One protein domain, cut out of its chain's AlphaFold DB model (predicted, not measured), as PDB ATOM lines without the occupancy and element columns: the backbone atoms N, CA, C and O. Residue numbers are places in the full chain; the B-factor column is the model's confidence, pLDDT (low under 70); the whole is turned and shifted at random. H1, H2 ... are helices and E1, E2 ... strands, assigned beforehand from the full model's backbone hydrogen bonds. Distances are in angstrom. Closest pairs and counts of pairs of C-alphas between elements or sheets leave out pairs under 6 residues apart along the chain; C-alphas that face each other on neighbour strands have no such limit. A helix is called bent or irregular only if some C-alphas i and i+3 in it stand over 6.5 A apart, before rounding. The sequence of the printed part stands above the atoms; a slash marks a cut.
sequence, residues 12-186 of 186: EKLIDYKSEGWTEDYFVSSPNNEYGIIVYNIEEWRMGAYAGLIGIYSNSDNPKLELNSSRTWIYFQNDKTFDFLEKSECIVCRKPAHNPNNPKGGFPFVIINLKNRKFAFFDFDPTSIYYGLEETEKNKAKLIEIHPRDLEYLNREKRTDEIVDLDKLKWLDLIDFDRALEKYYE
ATOM      1  N   GLU A  12      17.381  39.103   8.194       86.62
ATOM      2  CA  GLU A  12      16.313  38.227   8.723       86.62
ATOM      3  C   GLU A  12      16.252  36.867   8.010       86.62
ATOM      4  O   GLU A  12      15.665  35.915   8.518       86.62
ATOM      5  N   LYS A  13      16.857  36.759   6.818       88.19
ATOM      6  CA  LYS A  13      16.988  35.491   6.085       88.19
ATOM      7  C   LYS A  13      18.173  34.642   6.556       88.19
ATOM      8  O   LYS A  13      18.311  33.504   6.102       88.19
ATOM      9  N   LEU A  14      19.044  35.189   7.406       91.00
ATOM     10  CA  LEU A  14      20.162  34.454   7.985       91.00
ATOM     11  C   LEU A  14      19.649  33.542   9.099       91.00
ATOM     12  O   LEU A  14      18.833  33.941   9.926       91.00
ATOM     13  N   ILE A  15      20.120  32.297   9.106       88.56
ATOM     14  CA  ILE A  15      19.668  31.305  10.077       88.56
ATOM     15  C   ILE A  15      20.481  31.553  11.340       88.56
ATOM     16  O   ILE A  15      21.685  31.805  11.263       88.56
ATOM     17  N   ASP A  16      19.802  31.513  12.484       86.75
ATOM     18  CA  ASP A  16      20.385  31.735  13.808       86.75
ATOM     19  C   ASP A  16      21.073  33.098  13.984       86.75
ATOM     20  O   ASP A  16      21.885  33.260  14.895       86.75
ATOM     21  N   TYR A  17      20.748  34.093  13.150       89.94
ATOM     22  CA  TYR A  17      21.278  35.448  13.294       89.94
ATOM     23  C   TYR A  17      20.891  36.061  14.640       89.94
ATOM     24  O   TYR A  17      19.715  36.082  15.015       89.94
ATOM     25  N   LYS A  18      21.885  36.585  15.358       85.44
ATOM     26  CA  LYS A  18      21.721  37.274  16.637       85.44
ATOM     27  C   LYS A  18      22.519  38.568  16.614       85.44
ATOM     28  O   LYS A  18      23.725  38.566  16.413       85.44
ATOM     29  N   SER A  19      21.848  39.674  16.910       71.62
ATOM     30  CA  SER A  19      22.461  41.006  16.957       71.62
ATOM     31  C   SER A  19      23.217  41.303  18.262       71.62
ATOM     32  O   SER A  19      23.608  42.443  18.484       71.62
ATOM     33  N   GLU A  20      23.370  40.328  19.164       64.56
ATOM     34  CA  GLU A  20      23.795  40.550  20.559       64.56
ATOM     35  C   GLU A  20      25.280  40.218  20.828       64.56
ATOM     36  O   GLU A  20      25.678  39.981  21.967       64.56
ATOM     37  N   GLY A  21      26.118  40.197  19.788       62.94
ATOM     38  CA  GLY A  21      27.555  39.945  19.908       62.94
ATOM     39  C   GLY A  21      28.358  41.141  20.438       62.94
ATOM     40  O   GLY A  21      27.937  42.293  20.362       62.94
ATOM     41  N   TRP A  22      29.559  40.862  20.950       67.38
ATOM     42  CA  TRP A  22      30.532  41.892  21.354       67.38
ATOM     43  C   TRP A  22      31.251  42.502  20.141       67.38
ATOM     44  O   TRP A  22      31.802  43.597  20.231       67.38
ATOM     45  N   THR A  23      31.250  41.778  19.019       78.25
ATOM     46  CA  THR A  23      31.798  42.212  17.734       78.25
ATOM     47  C   THR A  23      30.632  42.466  16.784       78.25
ATOM     48  O   THR A  23      29.691  41.672  16.743       78.25
ATOM     49  N   GLU A  24      30.679  43.586  16.061       86.56
ATOM     50  CA  GLU A  24      29.716  43.894  14.998       86.56
ATOM     51  C   GLU A  24      29.808  42.830  13.889       86.56
ATOM     52  O   GLU A  24      30.796  42.097  13.805       86.56
ATOM     53  N   ASP A  25      28.779  42.730  13.045       89.81
ATOM     54  CA  ASP A  25      28.906  41.921  11.831       89.81
ATOM     55  C   ASP A  25      30.088  42.451  10.986       89.81
ATOM     56  O   ASP A  25      30.595  43.551  11.217       89.81
ATOM     57  N   TYR A  26      30.577  41.642  10.050       91.38
ATOM     58  CA  TYR A  26      31.621  42.048   9.114       91.38
ATOM     59  C   TYR A  26      31.167  41.777   7.690       91.38
ATOM     60  O   TYR A  26      30.856  40.638   7.338       91.38
ATOM     61  N   PHE A  27      31.173  42.808   6.855       93.31
ATOM     62  CA  PHE A  27      30.875  42.680   5.437       93.31
ATOM     63  C   PHE A  27      32.114  42.835   4.544       93.31
ATOM     64  O   PHE A  27      32.891  43.779   4.684       93.31
ATOM     65  N   VAL A  28      32.234  41.957   3.544       94.69
ATOM     66  CA  VAL A  28      33.206  42.073   2.447       94.69
ATOM     67  C   VAL A  28      32.573  41.660   1.121       94.69
ATOM     68  O   VAL A  28      31.784  40.719   1.070       94.69
ATOM     69  N   SER A  29      32.921  42.341   0.032       94.62
ATOM     70  CA  SER A  29      32.558  41.933  -1.326       94.62
ATOM     71  C   SER A  29      33.733  41.258  -2.034       94.62
ATOM     72  O   SER A  29      34.897  41.567  -1.772       94.62
ATOM     73  N   SER A  30      33.435  40.339  -2.954       93.44
ATOM     74  CA  SER A  30      34.436  39.834  -3.892       93.44
ATOM     75  C   SER A  30      34.988  40.990  -4.743       93.44
ATOM     76  O   SER A  30      34.276  41.978  -4.954       93.44
ATOM     77  N   PRO A  31      36.224  40.904  -5.273       92.31
ATOM     78  CA  PRO A  31      36.832  42.029  -5.990       92.31
ATOM     79  C   PRO A  31      36.049  42.437  -7.249       92.31
ATOM     80  O   PRO A  31      35.976  43.618  -7.584       92.31
ATOM     81  N   ASN A  32      35.385  41.478  -7.899       89.94
ATOM     82  CA  ASN A  32      34.469  41.710  -9.017       89.94
ATOM     83  C   ASN A  32      33.039  42.132  -8.599       89.94
ATOM     84  O   ASN A  32      32.182  42.302  -9.465       89.94
ATOM     85  N   ASN A  33      32.769  42.284  -7.295       90.56
ATOM     86  CA  ASN A  33      31.469  42.615  -6.697       90.56
ATOM     87  C   ASN A  33      30.322  41.656  -7.092       90.56
ATOM     88  O   ASN A  33      29.149  42.023  -7.057       90.56
ATOM     89  N   GLU A  34      30.646  40.421  -7.475       91.94
ATOM     90  CA  GLU A  34      29.664  39.376  -7.785       91.94
ATOM     91  C   GLU A  34      29.053  38.768  -6.517       91.94
ATOM     92  O   GLU A  34      27.866  38.421  -6.505       91.94
ATOM     93  N   TYR A  35      29.847  38.690  -5.442       95.31
ATOM     94  CA  TYR A  35      29.460  38.109  -4.164       95.31
ATOM     95  C   TYR A  35      29.663  39.092  -3.011       95.31
ATOM     96  O   TYR A  35      30.679  39.777  -2.933       95.31
ATOM     97  N   GLY A  36      28.708  39.115  -2.086       95.12
ATOM     98  CA  GLY A  36      28.783  39.829  -0.817       95.12
ATOM     99  C   GLY A  36      28.746  38.823   0.322       95.12
ATOM    100  O   GLY A  36      27.841  37.993   0.387       95.12
ATOM    101  N   ILE A  37      29.723  38.874   1.217       95.69
ATOM    102  CA  ILE A  37      29.851  37.961   2.348       95.69
ATOM    103  C   ILE A  37      29.628  38.755   3.625       95.69
ATOM    104  O   ILE A  37      30.329  39.730   3.885       95.69
ATOM    105  N   ILE A  38      28.663  38.315   4.425       94.56
ATOM    106  CA  ILE A  38      28.486  38.776   5.798       94.56
ATOM    107  C   ILE A  38      28.993  37.693   6.744       94.56
ATOM    108  O   ILE A  38      28.575  36.538   6.654       94.56
ATOM    109  N   VAL A  39      29.890  38.067   7.646       93.94
ATOM    110  CA  VAL A  39      30.248  37.276   8.818       93.94
ATOM    111  C   VAL A  39      29.430  37.814   9.982       93.94
ATOM    112  O   VAL A  39      29.444  39.014  10.237       93.94
ATOM    113  N   TYR A  40      28.687  36.946  10.652       92.06
ATOM    114  CA  TYR A  40      27.778  37.319  11.733       92.06
ATOM    115  C   TYR A  40      27.936  36.384  12.928       92.06
ATOM    116  O   TYR A  40      28.617  35.357  12.840       92.06
ATOM    117  N   ASN A  41      27.308  36.753  14.050       91.69
ATOM    118  CA  ASN A  41      27.481  36.082  15.343       91.69
ATOM    119  C   ASN A  41      28.971  35.940  15.705       91.69
ATOM    120  O   ASN A  41      29.417  34.866  16.099       91.69
ATOM    121  N   ILE A  42      29.762  36.994  15.493       90.56
ATOM    122  CA  ILE A  42      31.210  36.929  15.694       90.56
ATOM    123  C   ILE A  42      31.515  36.886  17.192       90.56
ATOM    124  O   ILE A  42      31.185  37.808  17.942       90.56
ATOM    125  N   GLU A  43      32.190  35.822  17.616       89.25
ATOM    126  CA  GLU A  43      32.547  35.580  19.010       89.25
ATOM    127  C   GLU A  43      34.041  35.280  19.150       89.25
ATOM    128  O   GLU A  43      34.654  34.598  18.322       89.25
ATOM    129  N   GLU A  44      34.647  35.793  20.222       84.31
ATOM    130  CA  GLU A  44      35.995  35.396  20.616       84.31
ATOM    131  C   GLU A  44      35.934  34.014  21.261       84.31
ATOM    132  O   GLU A  44      35.320  33.829  22.312       84.31
ATOM    133  N   TRP A  45      36.602  33.031  20.661       73.81
ATOM    134  CA  TRP A  45      36.651  31.695  21.232       73.81
ATOM    135  C   TRP A  45      37.731  31.585  22.313       73.81
ATOM    136  O   TRP A  45      37.462  31.054  23.393       73.81
ATOM    137  N   ARG A  46      38.954  32.076  22.037       67.44
ATOM    138  CA  ARG A  46      40.086  32.129  22.988       67.44
ATOM    139  C   ARG A  46      41.128  33.174  22.592       67.44
ATOM    140  O   ARG A  46      41.684  33.054  21.507       67.44
ATOM    141  N   MET A  47      41.490  34.074  23.509       71.25
ATOM    142  CA  MET A  47      42.685  34.936  23.426       71.25
ATOM    143  C   MET A  47      42.904  35.548  22.028       71.25
ATOM    144  O   MET A  47      43.949  35.358  21.410       71.25
ATOM    145  N   GLY A  48      41.893  36.240  21.506       71.25
ATOM    146  CA  GLY A  48      41.921  36.896  20.197       71.25
ATOM    147  C   GLY A  48      41.711  35.974  18.989       71.25
ATOM    148  O   GLY A  48      41.835  36.426  17.852       71.25
ATOM    149  N   ALA A  49      41.394  34.690  19.189       79.62
ATOM    150  CA  ALA A  49      40.927  33.805  18.125       79.62
ATOM    151  C   ALA A  49      39.410  33.939  17.972       79.62
ATOM    152  O   ALA A  49      38.651  33.401  18.782       79.62
ATOM    153  N   TYR A  50      38.979  34.645  16.931       88.94
ATOM    154  CA  TYR A  50      37.568  34.880  16.645       88.94
ATOM    155  C   TYR A  50      37.017  33.841  15.673       88.94
ATOM    156  O   TYR A  50      37.728  33.311  14.814       88.94
ATOM    157  N   ALA A  51      35.728  33.560  15.801       91.56
ATOM    158  CA  ALA A  51      34.988  32.748  14.858       91.56
ATOM    159  C   ALA A  51      33.642  33.405  14.553       91.56
ATOM    160  O   ALA A  51      33.118  34.161  15.366       91.56
ATOM    161  N   GLY A  52      33.088  33.105  13.384       93.00
ATOM    162  CA  GLY A  52      31.765  33.579  12.990       93.00
ATOM    163  C   GLY A  52      31.062  32.611  12.049       93.00
ATOM    164  O   GLY A  52      31.672  31.688  11.496       93.00
ATOM    165  N   LEU A  53      29.766  32.837  11.868       94.12
ATOM    166  CA  LEU A  53      28.967  32.228  10.809       94.12
ATOM    167  C   LEU A  53      29.037  33.097   9.554       94.12
ATOM    168  O   LEU A  53      29.332  34.285   9.640       94.12
ATOM    169  N   ILE A  54      28.774  32.511   8.385       95.75
ATOM    170  CA  ILE A  54      28.809  33.232   7.107       95.75
ATOM    171  C   ILE A  54      27.484  33.147   6.370       95.75
ATOM    172  O   ILE A  54      26.874  32.083   6.273       95.75
ATOM    173  N   GLY A  55      27.077  34.268   5.791       96.00
ATOM    174  CA  GLY A  55      26.088  34.331   4.726       96.00
ATOM    175  C   GLY A  55      26.763  34.845   3.464       96.00
ATOM    176  O   GLY A  55      27.405  35.891   3.506       96.00
ATOM    177  N   ILE A  56      26.626  34.135   2.346       96.38
ATOM    178  CA  ILE A  56      27.111  34.604   1.047       96.38
ATOM    179  C   ILE A  56      25.921  34.915   0.156       96.38
ATOM    180  O   ILE A  56      25.039  34.077  -0.049       96.38
ATOM    181  N   TYR A  57      25.919  36.129  -0.372       96.19
ATOM    182  CA  TYR A  57      24.907  36.672  -1.253       96.19
ATOM    183  C   TYR A  57      25.492  36.878  -2.648       96.19
ATOM    184  O   TYR A  57      26.664  37.218  -2.781       96.19
ATOM    185  N   SER A  58      24.671  36.708  -3.677       94.75
ATOM    186  CA  SER A  58      24.951  37.145  -5.046       94.75
ATOM    187  C   SER A  58      24.130  38.390  -5.381       94.75
ATOM    188  O   SER A  58      23.119  38.646  -4.724       94.75
ATOM    189  N   ASN A  59      24.536  39.117  -6.428       91.62
ATOM    190  CA  ASN A  59      23.831  40.280  -6.987       91.62
ATOM    191  C   ASN A  59      23.722  41.477  -6.019       91.62
ATOM    192  O   ASN A  59      22.809  41.548  -5.201       91.62
ATOM    193  N   SER A  60      24.603  42.467  -6.175       90.81
ATOM    194  CA  SER A  60      24.627  43.665  -5.323       90.81
ATOM    195  C   SER A  60      23.342  44.495  -5.350       90.81
ATOM    196  O   SER A  60      22.977  45.085  -4.334       90.81
ATOM    197  N   ASP A  61      22.648  44.530  -6.491       90.00
ATOM    198  CA  ASP A  61      21.453  45.360  -6.685       90.00
ATOM    199  C   ASP A  61      20.210  44.722  -6.052       90.00
ATOM    200  O   ASP A  61      19.303  45.414  -5.589       90.00
ATOM    201  N   ASN A  62      20.170  43.387  -6.021       90.94
ATOM    202  CA  ASN A  62      19.116  42.610  -5.378       90.94
ATOM    203  C   ASN A  62      19.705  41.361  -4.696       90.94
ATOM    204  O   ASN A  62      19.624  40.265  -5.271       90.94
ATOM    205  N   PRO A  63      20.282  41.516  -3.487       94.25
ATOM    206  CA  PRO A  63      21.018  40.453  -2.815       94.25
ATOM    207  C   PRO A  63      20.209  39.168  -2.640       94.25
ATOM    208  O   PRO A  63      19.184  39.124  -1.948       94.25
ATOM    209  N   LYS A  64      20.707  38.085  -3.235       94.50
ATOM    210  CA  LYS A  64      20.144  36.739  -3.119       94.50
ATOM    211  C   LYS A  64      21.076  35.862  -2.295       94.50
ATOM    212  O   LYS A  64      22.233  35.698  -2.642       94.50
ATOM    213  N   LEU A  65      20.552  35.274  -1.223       94.69
ATOM    214  CA  LEU A  65      21.298  34.351  -0.371       94.69
ATOM    215  C   LEU A  65      21.631  33.063  -1.146       94.69
ATOM    216  O   LEU A  65      20.723  32.333  -1.545       94.69
ATOM    217  N   GLU A  66      22.919  32.798  -1.355       95.44
ATOM    218  CA  GLU A  66      23.437  31.600  -2.034       95.44
ATOM    219  C   GLU A  66      23.963  30.557  -1.045       95.44
ATOM    220  O   GLU A  66      23.841  29.352  -1.277       95.44
ATOM    221  N   LEU A  67      24.532  31.020   0.071       95.25
ATOM    222  CA  LEU A  67      25.016  30.177   1.155       95.25
ATOM    223  C   LEU A  67      24.677  30.806   2.498       95.25
ATOM    224  O   LEU A  67      24.826  32.008   2.685       95.25
ATOM    225  N   ASN A  68      24.274  29.974   3.444       93.19
ATOM    226  CA  ASN A  68      24.038  30.351   4.823       93.19
ATOM    227  C   ASN A  68      24.617  29.249   5.695       93.19
ATOM    228  O   ASN A  68      24.289  28.080   5.499       93.19
ATOM    229  N   SER A  69      25.514  29.627   6.592       90.00
ATOM    230  CA  SER A  69      26.056  28.730   7.589       90.00
ATOM    231  C   SER A  69      25.278  28.898   8.885       90.00
ATOM    232  O   SER A  69      25.427  29.907   9.564       90.00
ATOM    233  N   SER A  70      24.486  27.898   9.257       84.81
ATOM    234  CA  SER A  70      23.825  27.853  10.564       84.81
ATOM    235  C   SER A  70      24.696  27.158  11.615       84.81
ATOM    236  O   SER A  70      24.654  27.477  12.802       84.81
ATOM    237  N   ARG A  71      25.531  26.203  11.184       88.44
ATOM    238  CA  ARG A  71      26.322  25.343  12.087       88.44
ATOM    239  C   ARG A  71      27.818  25.362  11.801       88.44
ATOM    240  O   ARG A  71      28.622  24.973  12.656       88.44
ATOM    241  N   THR A  72      28.220  25.813  10.618       91.88
ATOM    242  CA  THR A  72      29.622  25.814  10.197       91.88
ATOM    243  C   THR A  72      30.298  27.132  10.556       91.88
ATOM    244  O   THR A  72      30.370  28.074   9.771       91.88
ATOM    245  N   TRP A  73      30.876  27.168  11.750       93.31
ATOM    246  CA  TRP A  73      31.759  28.259  12.153       93.31
ATOM    247  C   TRP A  73      33.041  28.259  11.320       93.31
ATOM    248  O   TRP A  73      33.632  27.193  11.080       93.31
ATOM    249  N   ILE A  74      33.453  29.456  10.908       95.25
ATOM    250  CA  ILE A  74      34.737  29.741  10.270       95.25
ATOM    251  C   ILE A  74      35.616  30.547  11.222       95.25
ATOM    252  O   ILE A  74      35.121  31.204  12.134       95.25
ATOM    253  N   TYR A  75      36.920  30.512  10.995       95.06
ATOM    254  CA  TYR A  75      37.846  31.417  11.661       95.06
ATOM    255  C   TYR A  75      37.697  32.825  11.094       95.06
ATOM    256  O   TYR A  75      37.679  32.990   9.876       95.06
ATOM    257  N   PHE A  76      37.616  33.815  11.976       93.56
ATOM    258  CA  PHE A  76      37.460  35.216  11.617       93.56
ATOM    259  C   PHE A  76      38.718  36.010  11.973       93.56
ATOM    260  O   PHE A  76      39.222  35.942  13.094       93.56
ATOM    261  N   GLN A  77      39.217  36.774  11.002       91.31
ATOM    262  CA  GLN A  77      40.378  37.647  11.152       91.31
ATOM    263  C   GLN A  77      40.259  38.881  10.244       91.31
ATOM    264  O   GLN A  77      41.173  39.194   9.482       91.31
ATOM    265  N   ASN A  78      39.117  39.574  10.309       89.69
ATOM    266  CA  ASN A  78      38.840  40.793   9.539       89.69
ATOM    267  C   ASN A  78      39.145  40.620   8.034       89.69
ATOM    268  O   ASN A  78      38.664  39.674   7.408       89.69
ATOM    269  N   ASP A  79      39.978  41.497   7.472       89.94
ATOM    270  CA  ASP A  79      40.406  41.550   6.070       89.94
ATOM    271  C   ASP A  79      41.199  40.320   5.600       89.94
ATOM    272  O   ASP A  79      41.329  40.105   4.400       89.94
ATOM    273  N   LYS A  80      41.678  39.477   6.521       92.25
ATOM    274  CA  LYS A  80      42.401  38.228   6.217       92.25
ATOM    275  C   LYS A  80      41.519  36.981   6.294       92.25
ATOM    276  O   LYS A  80      42.019  35.857   6.209       92.25
ATOM    277  N   THR A  81      40.213  37.151   6.510       95.19
ATOM    278  CA  THR A  81      39.262  36.037   6.664       95.19
ATOM    279  C   THR A  81      39.058  35.270   5.360       95.19
ATOM    280  O   THR A  81      38.944  34.042   5.395       95.19
ATOM    281  N   PHE A  82      39.024  35.988   4.235       97.38
ATOM    282  CA  PHE A  82      38.703  35.428   2.929       97.38
ATOM    283  C   PHE A  82      39.804  35.694   1.910       97.38
ATOM    284  O   PHE A  82      40.265  36.826   1.795       97.38
ATOM    285  N   ASP A  83      40.137  34.671   1.125       97.81
ATOM    286  CA  ASP A  83      40.882  34.836  -0.124       97.81
ATOM    287  C   ASP A  83      39.937  34.580  -1.310       97.81
ATOM    288  O   ASP A  83      39.058  33.714  -1.248       97.81
ATOM    289  N   PHE A  84      40.111  35.322  -2.404       97.69
ATOM    290  CA  PHE A  84      39.293  35.192  -3.612       97.69
ATOM    291  C   PHE A  84      40.143  34.660  -4.766       97.69
ATOM    292  O   PHE A  84      41.109  35.298  -5.182       97.69
ATOM    293  N   LEU A  85      39.771  33.497  -5.300       97.75
ATOM    294  CA  LEU A  85      40.414  32.879  -6.463       97.75
ATOM    295  C   LEU A  85      39.530  33.147  -7.689       97.75
ATOM    296  O   LEU A  85      38.668  32.339  -8.042       97.75
ATOM    297  N   GLU A  86      39.673  34.340  -8.269       95.19
ATOM    298  CA  GLU A  86      38.739  34.891  -9.261       95.19
ATOM    299  C   GLU A  86      38.629  34.048 -10.540       95.19
ATOM    300  O   GLU A  86      37.524  33.814 -11.029       95.19
ATOM    301  N   LYS A  87      39.744  33.536 -11.080       95.75
ATOM    302  CA  LYS A  87      39.757  32.726 -12.315       95.75
ATOM    303  C   LYS A  87      39.088  31.364 -12.107       95.75
ATOM    304  O   LYS A  87      38.563  30.786 -13.065       95.75
ATOM    305  N   SER A  88      39.138  30.843 -10.884       96.94
ATOM    306  CA  SER A  88      38.523  29.578 -10.463       96.94
ATOM    307  C   SER A  88      37.125  29.760  -9.873       96.94
ATOM    308  O   SER A  88      36.479  28.766  -9.538       96.94
ATOM    309  N   GLU A  89      36.654  31.004  -9.739       95.75
ATOM    310  CA  GLU A  89      35.357  31.354  -9.149       95.75
ATOM    311  C   GLU A  89      35.185  30.746  -7.740       95.75
ATOM    312  O   GLU A  89      34.139  30.180  -7.408       95.75
ATOM    313  N   CYS A  90      36.248  30.801  -6.925       98.12
ATOM    314  CA  CYS A  90      36.267  30.219  -5.582       98.12
ATOM    315  C   CYS A  90      36.493  31.268  -4.487       98.12
ATOM    316  O   CYS A  90      37.306  32.180  -4.627       98.12
ATOM    317  N   ILE A  91      35.806  31.077  -3.364       98.31
ATOM    318  CA  ILE A  91      35.993  31.820  -2.116       98.31
ATOM    319  C   ILE A  91      36.673  30.880  -1.129       98.31
ATOM    320  O   ILE A  91      36.217  29.752  -0.928       98.31
ATOM    321  N   VAL A  92      37.752  31.332  -0.510       98.31
ATOM    322  CA  VAL A  92      38.510  30.561   0.471       98.31
ATOM    323  C   VAL A  92      38.287  31.167   1.845       98.31
ATOM    324  O   VAL A  92      38.361  32.377   2.005       98.31
ATOM    325  N   CYS A  93      38.050  30.334   2.849       97.69
ATOM    326  CA  CYS A  93      38.133  30.712   4.257       97.69
ATOM    327  C   CYS A  93      38.773  29.574   5.056       97.69
ATOM    328  O   CYS A  93      39.217  28.575   4.488       97.69
ATOM    329  N   ARG A  94      38.856  29.699   6.381       96.38
ATOM    330  CA  ARG A  94      39.459  28.669   7.241       96.38
ATOM    331  C   ARG A  94      38.437  28.153   8.236       96.38
ATOM    332  O   ARG A  94      37.623  28.917   8.753       96.38
ATOM    333  N   LYS A  95      38.502  26.861   8.545       94.25
ATOM    334  CA  LYS A  95      37.605  26.231   9.516       94.25
ATOM    335  C   LYS A  95      38.402  25.566  10.632       94.25
ATOM    336  O   LYS A  95      39.093  24.590  10.355       94.25
ATOM    337  N   PRO A  96      38.255  26.000  11.894       92.00
ATOM    338  CA  PRO A  96      38.751  25.228  13.021       92.00
ATOM    339  C   PRO A  96      38.086  23.844  13.037       92.00
ATOM    340  O   PRO A  96      36.857  23.724  13.030       92.00
ATOM    341  N   ALA A  97      38.906  22.798  13.034       91.69
ATOM    342  CA  ALA A  97      38.491  21.401  12.989       91.69
ATOM    343  C   ALA A  97      39.460  20.538  13.812       91.69
ATOM    344  O   ALA A  97      39.957  19.518  13.351       91.69
ATOM    345  N   HIS A  98      39.797  20.963  15.030       85.75
ATOM    346  CA  HIS A  98      40.656  20.156  15.887       85.75
ATOM    347  C   HIS A  98      39.881  18.939  16.407       85.75
ATOM    348  O   HIS A  98      38.831  19.088  17.036       85.75
ATOM    349  N   ASN A  99      40.412  17.739  16.178       85.81
ATOM    350  CA  ASN A  99      39.901  16.505  16.757       85.81
ATOM    351  C   ASN A  99      41.081  15.625  17.193       85.81
ATOM    352  O   ASN A  99      41.802  15.132  16.328       85.81
ATOM    353  N   PRO A 100      41.267  15.378  18.503       82.00
ATOM    354  CA  PRO A 100      42.398  14.594  19.004       82.00
ATOM    355  C   PRO A 100      42.377  13.130  18.541       82.00
ATOM    356  O   PRO A 100      43.391  12.446  18.633       82.00
ATOM    357  N   ASN A 101      41.240  12.646  18.034       86.56
ATOM    358  CA  ASN A 101      41.067  11.275  17.559       86.56
ATOM    359  C   ASN A 101      41.226  11.130  16.034       86.56
ATOM    360  O   ASN A 101      40.983  10.044  15.509       86.56
ATOM    361  N   ASN A 102      41.571  12.198  15.304       83.31
ATOM    362  CA  ASN A 102      41.714  12.169  13.848       83.31
ATOM    363  C   ASN A 102      43.090  12.715  13.422       83.31
ATOM    364  O   ASN A 102      43.514  13.735  13.960       83.31
ATOM    365  N   PRO A 103      43.790  12.075  12.465       80.81
ATOM    366  CA  PRO A 103      45.126  12.504  12.049       80.81
ATOM    367  C   PRO A 103      45.158  13.763  11.166       80.81
ATOM    368  O   PRO A 103      46.249  14.258  10.894       80.81
ATOM    369  N   LYS A 104      44.011  14.266  10.682       85.25
ATOM    370  CA  LYS A 104      43.947  15.494   9.866       85.25
ATOM    371  C   LYS A 104      44.493  16.699  10.647       85.25
ATOM    372  O   LYS A 104      44.327  16.777  11.863       85.25
ATOM    373  N   GLY A 105      45.092  17.670   9.950       77.44
ATOM    374  CA  GLY A 105      45.788  18.817  10.555       77.44
ATOM    375  C   GLY A 105      44.904  19.687  11.459       77.44
ATOM    376  O   GLY A 105      45.372  20.307  12.412       77.44
ATOM    377  N   GLY A 106      43.596  19.665  11.222       87.38
ATOM    378  CA  GLY A 106      42.592  20.195  12.133       87.38
ATOM    379  C   GLY A 106      42.354  21.701  12.045       87.38
ATOM    380  O   GLY A 106      41.675  22.272  12.900       87.38
ATOM    381  N   PHE A 107      42.865  22.350  11.001       94.12
ATOM    382  CA  PHE A 107      42.497  23.718  10.651       94.12
ATOM    383  C   PHE A 107      42.550  23.945   9.126       94.12
ATOM    384  O   PHE A 107      43.320  24.785   8.648       94.12
ATOM    385  N   PRO A 108      41.746  23.198   8.347       96.88
ATOM    386  CA  PRO A 108      41.767  23.257   6.892       96.88
ATOM    387  C   PRO A 108      41.352  24.620   6.335       96.88
ATOM    388  O   PRO A 108      40.543  25.352   6.922       96.88
ATOM    389  N   PHE A 109      41.823  24.879   5.118       97.94
ATOM    390  CA  PHE A 109      41.181  25.831   4.223       97.94
ATOM    391  C   PHE A 109      39.905  25.201   3.656       97.94
ATOM    392  O   PHE A 109      39.903  24.045   3.228       97.94
ATOM    393  N   VAL A 110      38.822  25.969   3.650       98.06
ATOM    394  CA  VAL A 110      37.549  25.635   3.015       98.06
ATOM    395  C   VAL A 110      37.458  26.436   1.730       98.06
ATOM    396  O   VAL A 110      37.544  27.660   1.761       98.06
ATOM    397  N   ILE A 111      37.287  25.745   0.610       98.56
ATOM    398  CA  ILE A 111      37.260  26.342  -0.725       98.56
ATOM    399  C   ILE A 111      35.853  26.150  -1.276       98.56
ATOM    400  O   ILE A 111      35.397  25.020  -1.429       98.56
ATOM    401  N   ILE A 112      35.144  27.244  -1.530       98.62
ATOM    402  CA  ILE A 112      33.723  27.268  -1.882       98.62
ATOM    403  C   ILE A 112      33.584  27.745  -3.324       98.62
ATOM    404  O   ILE A 112      34.028  28.841  -3.653       98.62
ATOM    405  N   ASN A 113      32.916  26.960  -4.167       97.94
ATOM    406  CA  ASN A 113      32.540  27.343  -5.524       97.94
ATOM    407  C   ASN A 113      31.008  27.412  -5.616       97.94
ATOM    408  O   ASN A 113      30.322  26.389  -5.723       97.94
ATOM    409  N   LEU A 114      30.466  28.630  -5.545       96.56
ATOM    410  CA  LEU A 114      29.017  28.859  -5.514       96.56
ATOM    411  C   LEU A 114      28.346  28.499  -6.839       96.56
ATOM    412  O   LEU A 114      27.278  27.888  -6.835       96.56
ATOM    413  N   LYS A 115      29.005  28.788  -7.965       94.94
ATOM    414  CA  LYS A 115      28.501  28.501  -9.313       94.94
ATOM    415  C   LYS A 115      28.293  27.009  -9.555       94.94
ATOM    416  O   LYS A 115      27.245  26.600 -10.045       94.94
ATOM    417  N   ASN A 116      29.265  26.188  -9.159       96.94
ATOM    418  CA  ASN A 116      29.179  24.732  -9.264       96.94
ATOM    419  C   ASN A 116      28.426  24.096  -8.089       96.94
ATOM    420  O   ASN A 116      28.197  22.887  -8.097       96.94
ATOM    421  N   ARG A 117      28.029  24.891  -7.084       97.44
ATOM    422  CA  ARG A 117      27.392  24.435  -5.842       97.44
ATOM    423  C   ARG A 117      28.216  23.359  -5.133       97.44
ATOM    424  O   ARG A 117      27.667  22.357  -4.664       97.44
ATOM    425  N   LYS A 118      29.528  23.570  -5.038       98.19
ATOM    426  CA  LYS A 118      30.457  22.649  -4.375       98.19
ATOM    427  C   LYS A 118      31.331  23.364  -3.354       98.19
ATOM    428  O   LYS A 118      31.551  24.570  -3.440       98.19
ATOM    429  N   PHE A 119      31.876  22.601  -2.418       98.50
ATOM    430  CA  PHE A 119      32.980  23.036  -1.571       98.50
ATOM    431  C   PHE A 119      33.998  21.910  -1.397       98.50
ATOM    432  O   PHE A 119      33.677  20.742  -1.600       98.50
ATOM    433  N   ALA A 120      35.224  22.245  -1.033       98.38
ATOM    434  CA  ALA A 120      36.285  21.288  -0.772       98.38
ATOM    435  C   ALA A 120      37.132  21.738   0.418       98.38
ATOM    436  O   ALA A 120      37.049  22.883   0.867       98.38
ATOM    437  N   PHE A 121      37.961  20.822   0.909       97.81
ATOM    438  CA  PHE A 121      38.943  21.109   1.942       97.81
ATOM    439  C   PHE A 121      40.347  20.920   1.405       97.81
ATOM    440  O   PHE A 121      40.632  19.927   0.737       97.81
ATOM    441  N   PHE A 122      41.229  21.831   1.788       97.31
ATOM    442  CA  PHE A 122      42.663  21.624   1.727       97.31
ATOM    443  C   PHE A 122      43.179  21.495   3.166       97.31
ATOM    444  O   PHE A 122      43.078  22.437   3.955       97.31
ATOM    445  N   ASP A 123      43.629  20.284   3.521       95.75
ATOM    446  CA  ASP A 123      44.054  19.945   4.883       95.75
ATOM    447  C   ASP A 123      45.262  20.788   5.302       95.75
ATOM    448  O   ASP A 123      46.254  20.938   4.579       95.75
ATOM    449  N   PHE A 124      45.155  21.348   6.498       95.12
ATOM    450  CA  PHE A 124      46.175  22.179   7.095       95.12
ATOM    451  C   PHE A 124      46.083  22.094   8.615       95.12
ATOM    452  O   PHE A 124      45.036  21.787   9.190       95.12
ATOM    453  N   ASP A 125      47.208  22.365   9.262       92.25
ATOM    454  CA  ASP A 125      47.304  22.421  10.714       92.25
ATOM    455  C   ASP A 125      46.970  23.824  11.264       92.25
ATOM    456  O   ASP A 125      46.688  24.738  10.487       92.25
ATOM    457  N   PRO A 126      46.994  24.056  12.590       90.38
ATOM    458  CA  PRO A 126      46.632  25.352  13.162       90.38
ATOM    459  C   PRO A 126      47.462  26.551  12.690       90.38
ATOM    460  O   PRO A 126      47.074  27.685  12.944       90.38
ATOM    461  N   THR A 127      48.583  26.339  11.998       92.38
ATOM    462  CA  THR A 127      49.367  27.434  11.415       92.38
ATOM    463  C   THR A 127      48.762  28.011  10.143       92.38
ATOM    464  O   THR A 127      49.265  29.024   9.666       92.38
ATOM    465  N   SER A 128      47.653  27.458   9.631       93.81
ATOM    466  CA  SER A 128      46.906  28.045   8.507       93.81
ATOM    467  C   SER A 128      46.489  29.495   8.756       93.81
ATOM    468  O   SER A 128      46.356  30.251   7.801       93.81
ATOM    469  N   ILE A 129      46.357  29.915  10.020       92.06
ATOM    470  CA  ILE A 129      46.062  31.304  10.410       92.06
ATOM    471  C   ILE A 129      47.129  32.310   9.953       92.06
ATOM    472  O   ILE A 129      46.870  33.508   9.916       92.06
ATOM    473  N   TYR A 130      48.326  31.839   9.606       94.31
ATOM    474  CA  TYR A 130      49.413  32.676   9.111       94.31
ATOM    475  C   TYR A 130      49.587  32.611   7.588       94.31
ATOM    476  O   TYR A 130      50.443  33.316   7.047       94.31
ATOM    477  N   TYR A 131      48.770  31.808   6.899       96.31
ATOM    478  CA  TYR A 131      48.813  31.634   5.450       96.31
ATOM    479  C   TYR A 131      47.496  32.035   4.781       96.31
ATOM    480  O   TYR A 131      46.417  31.842   5.338       96.31
ATOM    481  N   GLY A 132      47.584  32.547   3.560       97.19
ATOM    482  CA  GLY A 132      46.468  32.715   2.625       97.19
ATOM    483  C   GLY A 132      46.728  31.948   1.330       97.19
ATOM    484  O   GLY A 132      47.797  31.355   1.157       97.19
ATOM    485  N   LEU A 133      45.761  31.969   0.420       98.00
ATOM    486  CA  LEU A 133      45.899  31.425  -0.930       98.00
ATOM    487  C   LEU A 133      45.904  32.545  -1.973       98.00
ATOM    488  O   LEU A 133      44.958  33.318  -2.070       98.00
ATOM    489  N   GLU A 134      46.946  32.585  -2.803       97.62
ATOM    490  CA  GLU A 134      47.011  33.455  -3.982       97.62
ATOM    491  C   GLU A 134      46.804  32.620  -5.246       97.62
ATOM    492  O   GLU A 134      47.517  31.642  -5.488       97.62
ATOM    493  N   GLU A 135      45.837  32.998  -6.077       97.12
ATOM    494  CA  GLU A 135      45.592  32.311  -7.340       97.12
ATOM    495  C   GLU A 135      46.692  32.610  -8.366       97.12
ATOM    496  O   GLU A 135      46.935  33.755  -8.745       97.12
ATOM    497  N   THR A 136      47.330  31.559  -8.881       97.12
ATOM    498  CA  THR A 136      48.390  31.681  -9.895       97.12
ATOM    499  C   THR A 136      47.811  31.545 -11.304       97.12
ATOM    500  O   THR A 136      48.002  32.401 -12.174       97.12
ATOM    501  N   GLU A 137      46.988  30.522 -11.511       96.75
ATOM    502  CA  GLU A 137      46.228  30.267 -12.727       96.75
ATOM    503  C   GLU A 137      44.895  29.599 -12.380       96.75
ATOM    504  O   GLU A 137      44.634  29.270 -11.224       96.75
ATOM    505  N   LYS A 138      44.030  29.411 -13.379       97.62
ATOM    506  CA  LYS A 138      42.756  28.729 -13.157       97.62
ATOM    507  C   LYS A 138      43.009  27.341 -12.556       97.62
ATOM    508  O   LYS A 138      43.815  26.580 -13.084       97.62
ATOM    509  N   ASN A 139      42.300  27.039 -11.476       97.81
ATOM    510  CA  ASN A 139      42.390  25.830 -10.660       97.81
ATOM    511  C   ASN A 139      43.723  25.617  -9.924       97.81
ATOM    512  O   ASN A 139      43.935  24.537  -9.374       97.81
ATOM    513  N   LYS A 140      44.608  26.620  -9.847       98.06
ATOM    514  CA  LYS A 140      45.839  26.521  -9.051       98.06
ATOM    515  C   LYS A 140      46.099  27.764  -8.221       98.06
ATOM    516  O   LYS A 140      46.289  28.865  -8.743       98.06
ATOM    517  N   ALA A 141      46.231  27.557  -6.919       98.25
ATOM    518  CA  ALA A 141      46.671  28.575  -5.980       98.25
ATOM    519  C   ALA A 141      48.032  28.207  -5.388       98.25
ATOM    520  O   ALA A 141      48.445  27.050  -5.433       98.25
ATOM    521  N   LYS A 142      48.724  29.188  -4.819       98.00
ATOM    522  CA  LYS A 142      49.900  28.969  -3.978       98.00
ATOM    523  C   LYS A 142      49.635  29.485  -2.571       98.00
ATOM    524  O   LYS A 142      48.883  30.444  -2.391       98.00
ATOM    525  N   LEU A 143      50.279  28.876  -1.588       97.94
ATOM    526  CA  LEU A 143      50.279  29.379  -0.219       97.94
ATOM    527  C   LEU A 143      51.174  30.615  -0.094       97.94
ATOM    528  O   LEU A 143      52.347  30.584  -0.469       97.94
ATOM    529  N   ILE A 144      50.621  31.690   0.465       96.94
ATOM    530  CA  ILE A 144      51.328  32.943   0.753       96.94
ATOM    531  C   ILE A 144      51.305  33.250   2.248       96.94
ATOM    532  O   ILE A 144      50.371  32.877   2.954       96.94
ATOM    533  N   GLU A 145      52.324  33.947   2.741       95.06
ATOM    534  CA  GLU A 145      52.397  34.375   4.140       95.06
ATOM    535  C   GLU A 145      51.546  35.636   4.351       95.06
ATOM    536  O   GLU A 145      51.821  36.676   3.754       95.06
ATOM    537  N   ILE A 146      50.541  35.576   5.230       93.88
ATOM    538  CA  ILE A 146      49.732  36.755   5.610       93.88
ATOM    539  C   ILE A 146      50.195  37.385   6.928       93.88
ATOM    540  O   ILE A 146      49.834  38.525   7.230       93.88
ATOM    541  N   HIS A 147      51.018  36.667   7.699       89.62
ATOM    542  CA  HIS A 147      51.676  37.140   8.923       89.62
ATOM    543  C   HIS A 147      53.128  36.627   8.978       89.62
ATOM    544  O   HIS A 147      53.455  35.750   9.777       89.62
ATOM    545  N   PRO A 148      54.019  37.151   8.117       86.38
ATOM    546  CA  PRO A 148      55.371  36.611   7.944       86.38
ATOM    547  C   PRO A 148      56.220  36.676   9.221       86.38
ATOM    548  O   PRO A 148      56.964  35.745   9.517       86.38
ATOM    549  N   ARG A 149      56.061  37.739  10.023       87.94
ATOM    550  CA  ARG A 149      56.790  37.897  11.294       87.94
ATOM    551  C   ARG A 149      56.421  36.820  12.308       87.94
ATOM    552  O   ARG A 149      57.304  36.286  12.962       87.94
ATOM    553  N   ASP A 150      55.140  36.475  12.414       86.81
ATOM    554  CA  ASP A 150      54.687  35.454  13.359       86.81
ATOM    555  C   ASP A 150      55.190  34.067  12.944       86.81
ATOM    556  O   ASP A 150      55.607  33.279  13.791       86.81
ATOM    557  N   LEU A 151      55.241  33.799  11.632       86.81
ATOM    558  CA  LEU A 151      55.801  32.565  11.079       86.81
ATOM    559  C   LEU A 151      57.292  32.390  11.370       86.81
ATOM    560  O   LEU A 151      57.715  31.263  11.600       86.81
ATOM    561  N   GLU A 152      58.087  33.463  11.371       87.12
ATOM    562  CA  GLU A 152      59.522  33.397  11.694       87.12
ATOM    563  C   GLU A 152      59.782  32.880  13.117       87.12
ATOM    564  O   GLU A 152      60.798  32.229  13.363       87.12
ATOM    565  N   TYR A 153      58.854  33.124  14.047       87.81
ATOM    566  CA  TYR A 153      58.943  32.618  15.417       87.81
ATOM    567  C   TYR A 153      58.489  31.162  15.555       87.81
ATOM    568  O   TYR A 153      58.775  30.518  16.569       87.81
ATOM    569  N   LEU A 154      57.799  30.614  14.551       83.69
ATOM    570  CA  LEU A 154      57.446  29.204  14.530       83.69
ATOM    571  C   LEU A 154      58.661  28.417  14.040       83.69
ATOM    572  O   LEU A 154      58.991  28.420  12.860       83.69
ATOM    573  N   ASN A 155      59.322  27.705  14.949       82.56
ATOM    574  CA  ASN A 155      60.444  26.821  14.627       82.56
ATOM    575  C   ASN A 155      59.977  25.552  13.873       82.56
ATOM    576  O   ASN A 155      60.025  24.444  14.405       82.56
ATOM    577  N   ARG A 156      59.449  25.724  12.658       84.62
ATOM    578  CA  ARG A 156      58.904  24.679  11.781       84.62
ATOM    579  C   ARG A 156      59.157  25.025  10.317       84.62
ATOM    580  O   ARG A 156      59.355  26.184   9.968       84.62
ATOM    581  N   GLU A 157      59.088  24.014   9.459       89.31
ATOM    582  CA  GLU A 157      59.162  24.210   8.013       89.31
ATOM    583  C   GLU A 157      57.983  25.064   7.518       89.31
ATOM    584  O   GLU A 157      56.820  24.846   7.892       89.31
ATOM    585  N   LYS A 158      58.309  26.068   6.698       92.38
ATOM    586  CA  LYS A 158      57.327  26.923   6.034       92.38
ATOM    587  C   LYS A 158      56.747  26.192   4.830       92.38
ATOM    588  O   LYS A 158      57.469  25.514   4.110       92.38
ATOM    589  N   ARG A 159      55.451  26.383   4.591       94.56
ATOM    590  CA  ARG A 159      54.745  25.844   3.413       94.56
ATOM    591  C   ARG A 159      54.514  26.910   2.335       94.56
ATOM    592  O   ARG A 159      53.698  26.719   1.441       94.56
ATOM    593  N   THR A 160      55.193  28.052   2.440       95.19
ATOM    594  CA  THR A 160      55.149  29.133   1.448       95.19
ATOM    595  C   THR A 160      55.499  28.585   0.064       95.19
ATOM    596  O   THR A 160      56.373  27.729  -0.056       95.19
ATOM    597  N   ASP A 161      54.796  29.057  -0.966       96.44
ATOM    598  CA  ASP A 161      54.917  28.622  -2.365       96.44
ATOM    599  C   ASP A 161      54.469  27.180  -2.667       96.44
ATOM    600  O   ASP A 161      54.516  26.753  -3.824       96.44
ATOM    601  N   GLU A 162      53.960  26.427  -1.685       97.44
ATOM    602  CA  GLU A 162      53.298  25.155  -1.979       97.44
ATOM    603  C   GLU A 162      52.067  25.394  -2.867       97.44
ATOM    604  O   GLU A 162      51.224  26.255  -2.594       97.44
ATOM    605  N   ILE A 163      51.972  24.603  -3.938       97.81
ATOM    606  CA  ILE A 163      50.901  24.689  -4.927       97.81
ATOM    607  C   ILE A 163      49.708  23.840  -4.492       97.81
ATOM    608  O   ILE A 163      49.808  22.621  -4.351       97.81
ATOM    609  N   VAL A 164      48.555  24.489  -4.380       97.81
ATOM    610  CA  VAL A 164      47.255  23.862  -4.170       97.81
ATOM    611  C   VAL A 164      46.570  23.695  -5.524       97.81
ATOM    612  O   VAL A 164      46.124  24.660  -6.146       97.81
ATOM    613  N   ASP A 165      46.503  22.449  -5.981       98.06
ATOM    614  CA  ASP A 165      45.832  22.051  -7.219       98.06
ATOM    615  C   ASP A 165      44.357  21.735  -6.930       98.06
ATOM    616  O   ASP A 165      44.033  20.690  -6.354       98.06
ATOM    617  N   LEU A 166      43.462  22.657  -7.295       98.00
ATOM    618  CA  LEU A 166      42.033  22.579  -6.977       98.00
ATOM    619  C   LEU A 166      41.338  21.399  -7.673       98.00
ATOM    620  O   LEU A 166      40.349  20.877  -7.153       98.00
ATOM    621  N   ASP A 167      41.870  20.940  -8.808       97.44
ATOM    622  CA  ASP A 167      41.317  19.809  -9.562       97.44
ATOM    623  C   ASP A 167      41.560  18.464  -8.859       97.44
ATOM    624  O   ASP A 167      40.873  17.478  -9.131       97.44
ATOM    625  N   LYS A 168      42.509  18.413  -7.916       97.62
ATOM    626  CA  LYS A 168      42.804  17.214  -7.113       97.62
ATOM    627  C   LYS A 168      42.010  17.142  -5.812       97.62
ATOM    628  O   LYS A 168      42.090  16.133  -5.109       97.62
ATOM    629  N   LEU A 169      41.269  18.190  -5.465       97.56
ATOM    630  CA  LEU A 169      40.504  18.220  -4.229       97.56
ATOM    631  C   LEU A 169      39.242  17.359  -4.334       97.56
ATOM    632  O   LEU A 169      38.588  17.268  -5.374       97.56
ATOM    633  N   LYS A 170      38.858  16.749  -3.210       97.31
ATOM    634  CA  LYS A 170      37.568  16.065  -3.087       97.31
ATOM    635  C   LYS A 170      36.467  17.111  -2.909       97.31
ATOM    636  O   LYS A 170      36.277  17.636  -1.813       97.31
ATOM    637  N   TRP A 171      35.742  17.389  -3.987       98.25
ATOM    638  CA  TRP A 171      34.605  18.305  -3.982       98.25
ATOM    639  C   TRP A 171      33.335  17.643  -3.430       98.25
ATOM    640  O   TRP A 171      32.965  16.534  -3.814       98.25
ATOM    641  N   LEU A 172      32.655  18.359  -2.542       98.25
ATOM    642  CA  LEU A 172      31.442  17.977  -1.822       98.25
ATOM    643  C   LEU A 172      30.284  18.890  -2.232       98.25
ATOM    644  O   LEU A 172      30.504  20.030  -2.636       98.25
ATOM    645  N   ASP A 173      29.049  18.405  -2.132       97.81
ATOM    646  CA  ASP A 173      27.858  19.196  -2.451       97.81
ATOM    647  C   ASP A 173      27.618  20.315  -1.439       97.81
ATOM    648  O   ASP A 173      27.560  20.064  -0.242       97.81
ATOM    649  N   LEU A 174      27.374  21.543  -1.908       96.75
ATOM    650  CA  LEU A 174      27.145  22.706  -1.039       96.75
ATOM    651  C   LEU A 174      25.929  22.548  -0.108       96.75
ATOM    652  O   LEU A 174      25.849  23.222   0.912       96.75
ATOM    653  N   ILE A 175      25.001  21.632  -0.411       95.31
ATOM    654  CA  ILE A 175      23.897  21.288   0.501       95.31
ATOM    655  C   ILE A 175      24.389  20.695   1.834       95.31
ATOM    656  O   ILE A 175      23.714  20.835   2.847       95.31
ATOM    657  N   ASP A 176      25.577  20.087   1.848       96.06
ATOM    658  CA  ASP A 176      26.202  19.521   3.044       96.06
ATOM    659  C   ASP A 176      27.058  20.543   3.812       96.06
ATOM    660  O   ASP A 176      27.745  20.172   4.765       96.06
ATOM    661  N   PHE A 177      27.052  21.827   3.430       95.94
ATOM    662  CA  PHE A 177      27.953  22.819   4.024       95.94
ATOM    663  C   PHE A 177      27.734  23.016   5.530       95.94
ATOM    664  O   PHE A 177      28.700  23.152   6.276       95.94
ATOM    665  N   ASP A 178      26.499  22.928   6.028       93.69
ATOM    666  CA  ASP A 178      26.223  22.961   7.477       93.69
ATOM    667  C   ASP A 178      26.780  21.747   8.237       93.69
ATOM    668  O   ASP A 178      26.928  21.766   9.459       93.69
ATOM    669  N   ARG A 179      27.131  20.686   7.509       93.69
ATOM    670  CA  ARG A 179      27.796  19.483   8.020       93.69
ATOM    671  C   ARG A 179      29.266  19.433   7.608       93.69
ATOM    672  O   ARG A 179      29.889  18.379   7.702       93.69
ATOM    673  N   ALA A 180      29.853  20.560   7.196       94.00
ATOM    674  CA  ALA A 180      31.235  20.640   6.726       94.00
ATOM    675  C   ALA A 180      32.235  20.020   7.716       94.00
ATOM    676  O   ALA A 180      33.152  19.326   7.293       94.00
ATOM    677  N   LEU A 181      32.053  20.202   9.031       92.25
ATOM    678  CA  LEU A 181      32.942  19.579  10.020       92.25
ATOM    679  C   LEU A 181      32.886  18.044   9.976       92.25
ATOM    680  O   LEU A 181      33.918  17.394  10.069       92.25
ATOM    681  N   GLU A 182      31.694  17.466   9.826       93.12
ATOM    682  CA  GLU A 182      31.514  16.015   9.708       93.12
ATOM    683  C   GLU A 182      32.140  15.518   8.402       93.12
ATOM    684  O   GLU A 182      32.961  14.603   8.415       93.12
ATOM    685  N   LYS A 183      31.835  16.202   7.288       94.62
ATOM    686  CA  LYS A 183      32.397  15.910   5.964       94.62
ATOM    687  C   LYS A 183      33.911  16.011   5.911       94.62
ATOM    688  O   LYS A 183      34.542  15.288   5.146       94.62
ATOM    689  N   TYR A 184      34.491  16.890   6.718       94.38
ATOM    690  CA  TYR A 184      35.930  17.028   6.799       94.38
ATOM    691  C   TYR A 184      36.608  15.778   7.348       94.38
ATOM    692  O   TYR A 184      37.742  15.532   6.971       94.38
ATOM    693  N   TYR A 185      35.963  14.983   8.205       91.44
ATOM    694  CA  TYR A 185      36.576  13.782   8.785       91.44
ATOM    695  C   TYR A 185      36.232  12.478   8.057       91.44
ATOM    696  O   TYR A 185      36.883  11.471   8.337       91.44
ATOM    697  N   GLU A 186      35.275  12.507   7.124       89.62
ATOM    698  CA  GLU A 186      35.033  11.440   6.134       89.62
ATOM    699  C   GLU A 186      36.214  11.282   5.151       89.62
ATOM    700  O   GLU A 186      36.320  10.194   4.546       89.62
TER     701      GLU A 186
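This is residues 12 to 186 of the 186 residues of an uncharacterized protein of Nonlabens sp. YIK11 (UniProt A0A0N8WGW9). Three sheets follow one another along the body: a strongly twisted sheet of five strands, E1 to E5, drawn out by the long hairpin E2 and E3, makes one end; the four-stranded sheet E6 to E9 makes the middle; and the small sheet E10 to E12 stands face to face with that middle sheet as a sandwich. H3 covers the edge strand E9, and H2 lies at the far end beyond E11. The printed part has 175 residues with three named helices and twelve named strands, in the order E1 to E9, H1, E10, E11, H2, E12, H3; the class is mixed, helices and strands. The five-stranded sheet is branched, and the others run E6 E7 E8 E9 and E10 E11 E12; neighbour strands are antiparallel. The whole is compact, with a radius of gyration of the C-alphas of 15.6 A and a rounded outline of 46 by 37 by 32 A.

In the branched sheet, E3, residues 49 to 58, has three neighbours: E2, residues 35 to 46, on one side, and E4, residues 64 to 68, and E5, residues 74 to 76, on the other side. The pairing is staggered: E5 is beside residues 50 to 52 of E3 and E4 beside residues 55 to 58. N 38 and O 55 of E2 and E3 are 2.9 A apart, N 56 and O 67 of E3 and E4 2.8 A, and N 74 and O 52 of E5 and E3 2.9 A, within hydrogen-bond range. E1, residues 26 to 29, is an edge strand beside E2, with N 28 and O 37 3.0 A apart; E1 E2 E3 E4 is a meander, each strand the antiparallel neighbour of the one before. E2 bends by 60 degrees at residue 41. The closest C-alphas of E5 and E7, residues 90 to 94, are those of Tyr 75 and Arg 94, 5.4 A. E7 belongs to a second meander and strongly twisted sheet, with E6, residues 83 to 85, E8, residues 109 to 113, and E9, residues 118 to 122; N 92 and O 83 are 2.8 A apart, N 91 and O 112 2.9 A, N 120 and O 111 2.8 A. Its sandwich partner holds E10, residues 131 to 137, E11, residues 140 to 145, and E12, residues 163 to 165, with N 134 and O 142 2.9 A and N 164 and O 141 2.8 A apart; the facing parts are 10.0 A centre to centre. H3, residues 174 to 185, is over E9 at a height of 9.0 A over the sheet, along the strands at 21 degrees on the local plane, in two layers, a helix on one face of a sheet; its closest C-alphas to E9 are those of Leu 174 and Lys 118, 4.7 A. H1, residues 126 to 130, only grazes both sheets of the sandwich and only just touches H2, residues 148 to 153, with 3 pairs of C-alphas within 8 A, the closest Tyr 130 and Leu 151, 6.7 A. O i to N i+4 pairs within range are 0 of 1 in H1, 1 of 2 in H2 and 3 of 8 in H3; O i to N i+3 pairs are 1 of 2 in H1 and 7 of 9 in H3.

E1 begins at C-alpha 26, (31.621, 42.048, 9.114). E2 is 29.8 A long, E3 28.3 A, E10 18.4 A, E11 16.7 A and H3 16.3 A. H3 ends at C-alpha 185, (36.576, 13.782, 8.785). H3 is irregular, C-alphas 178 and 181 being 7.9 A apart, and H1 only just, C-alphas 126 and 129 being 6.6 A apart.

The two C-alphas farthest apart, of Asn 62 and Asn 155, are 48.6 A apart. The printed part has no cut; the link E7 to E8, 14 residues, is long. Mean pLDDT of the printed part is 92.0; residues 20 to 22 and 46 are under 70.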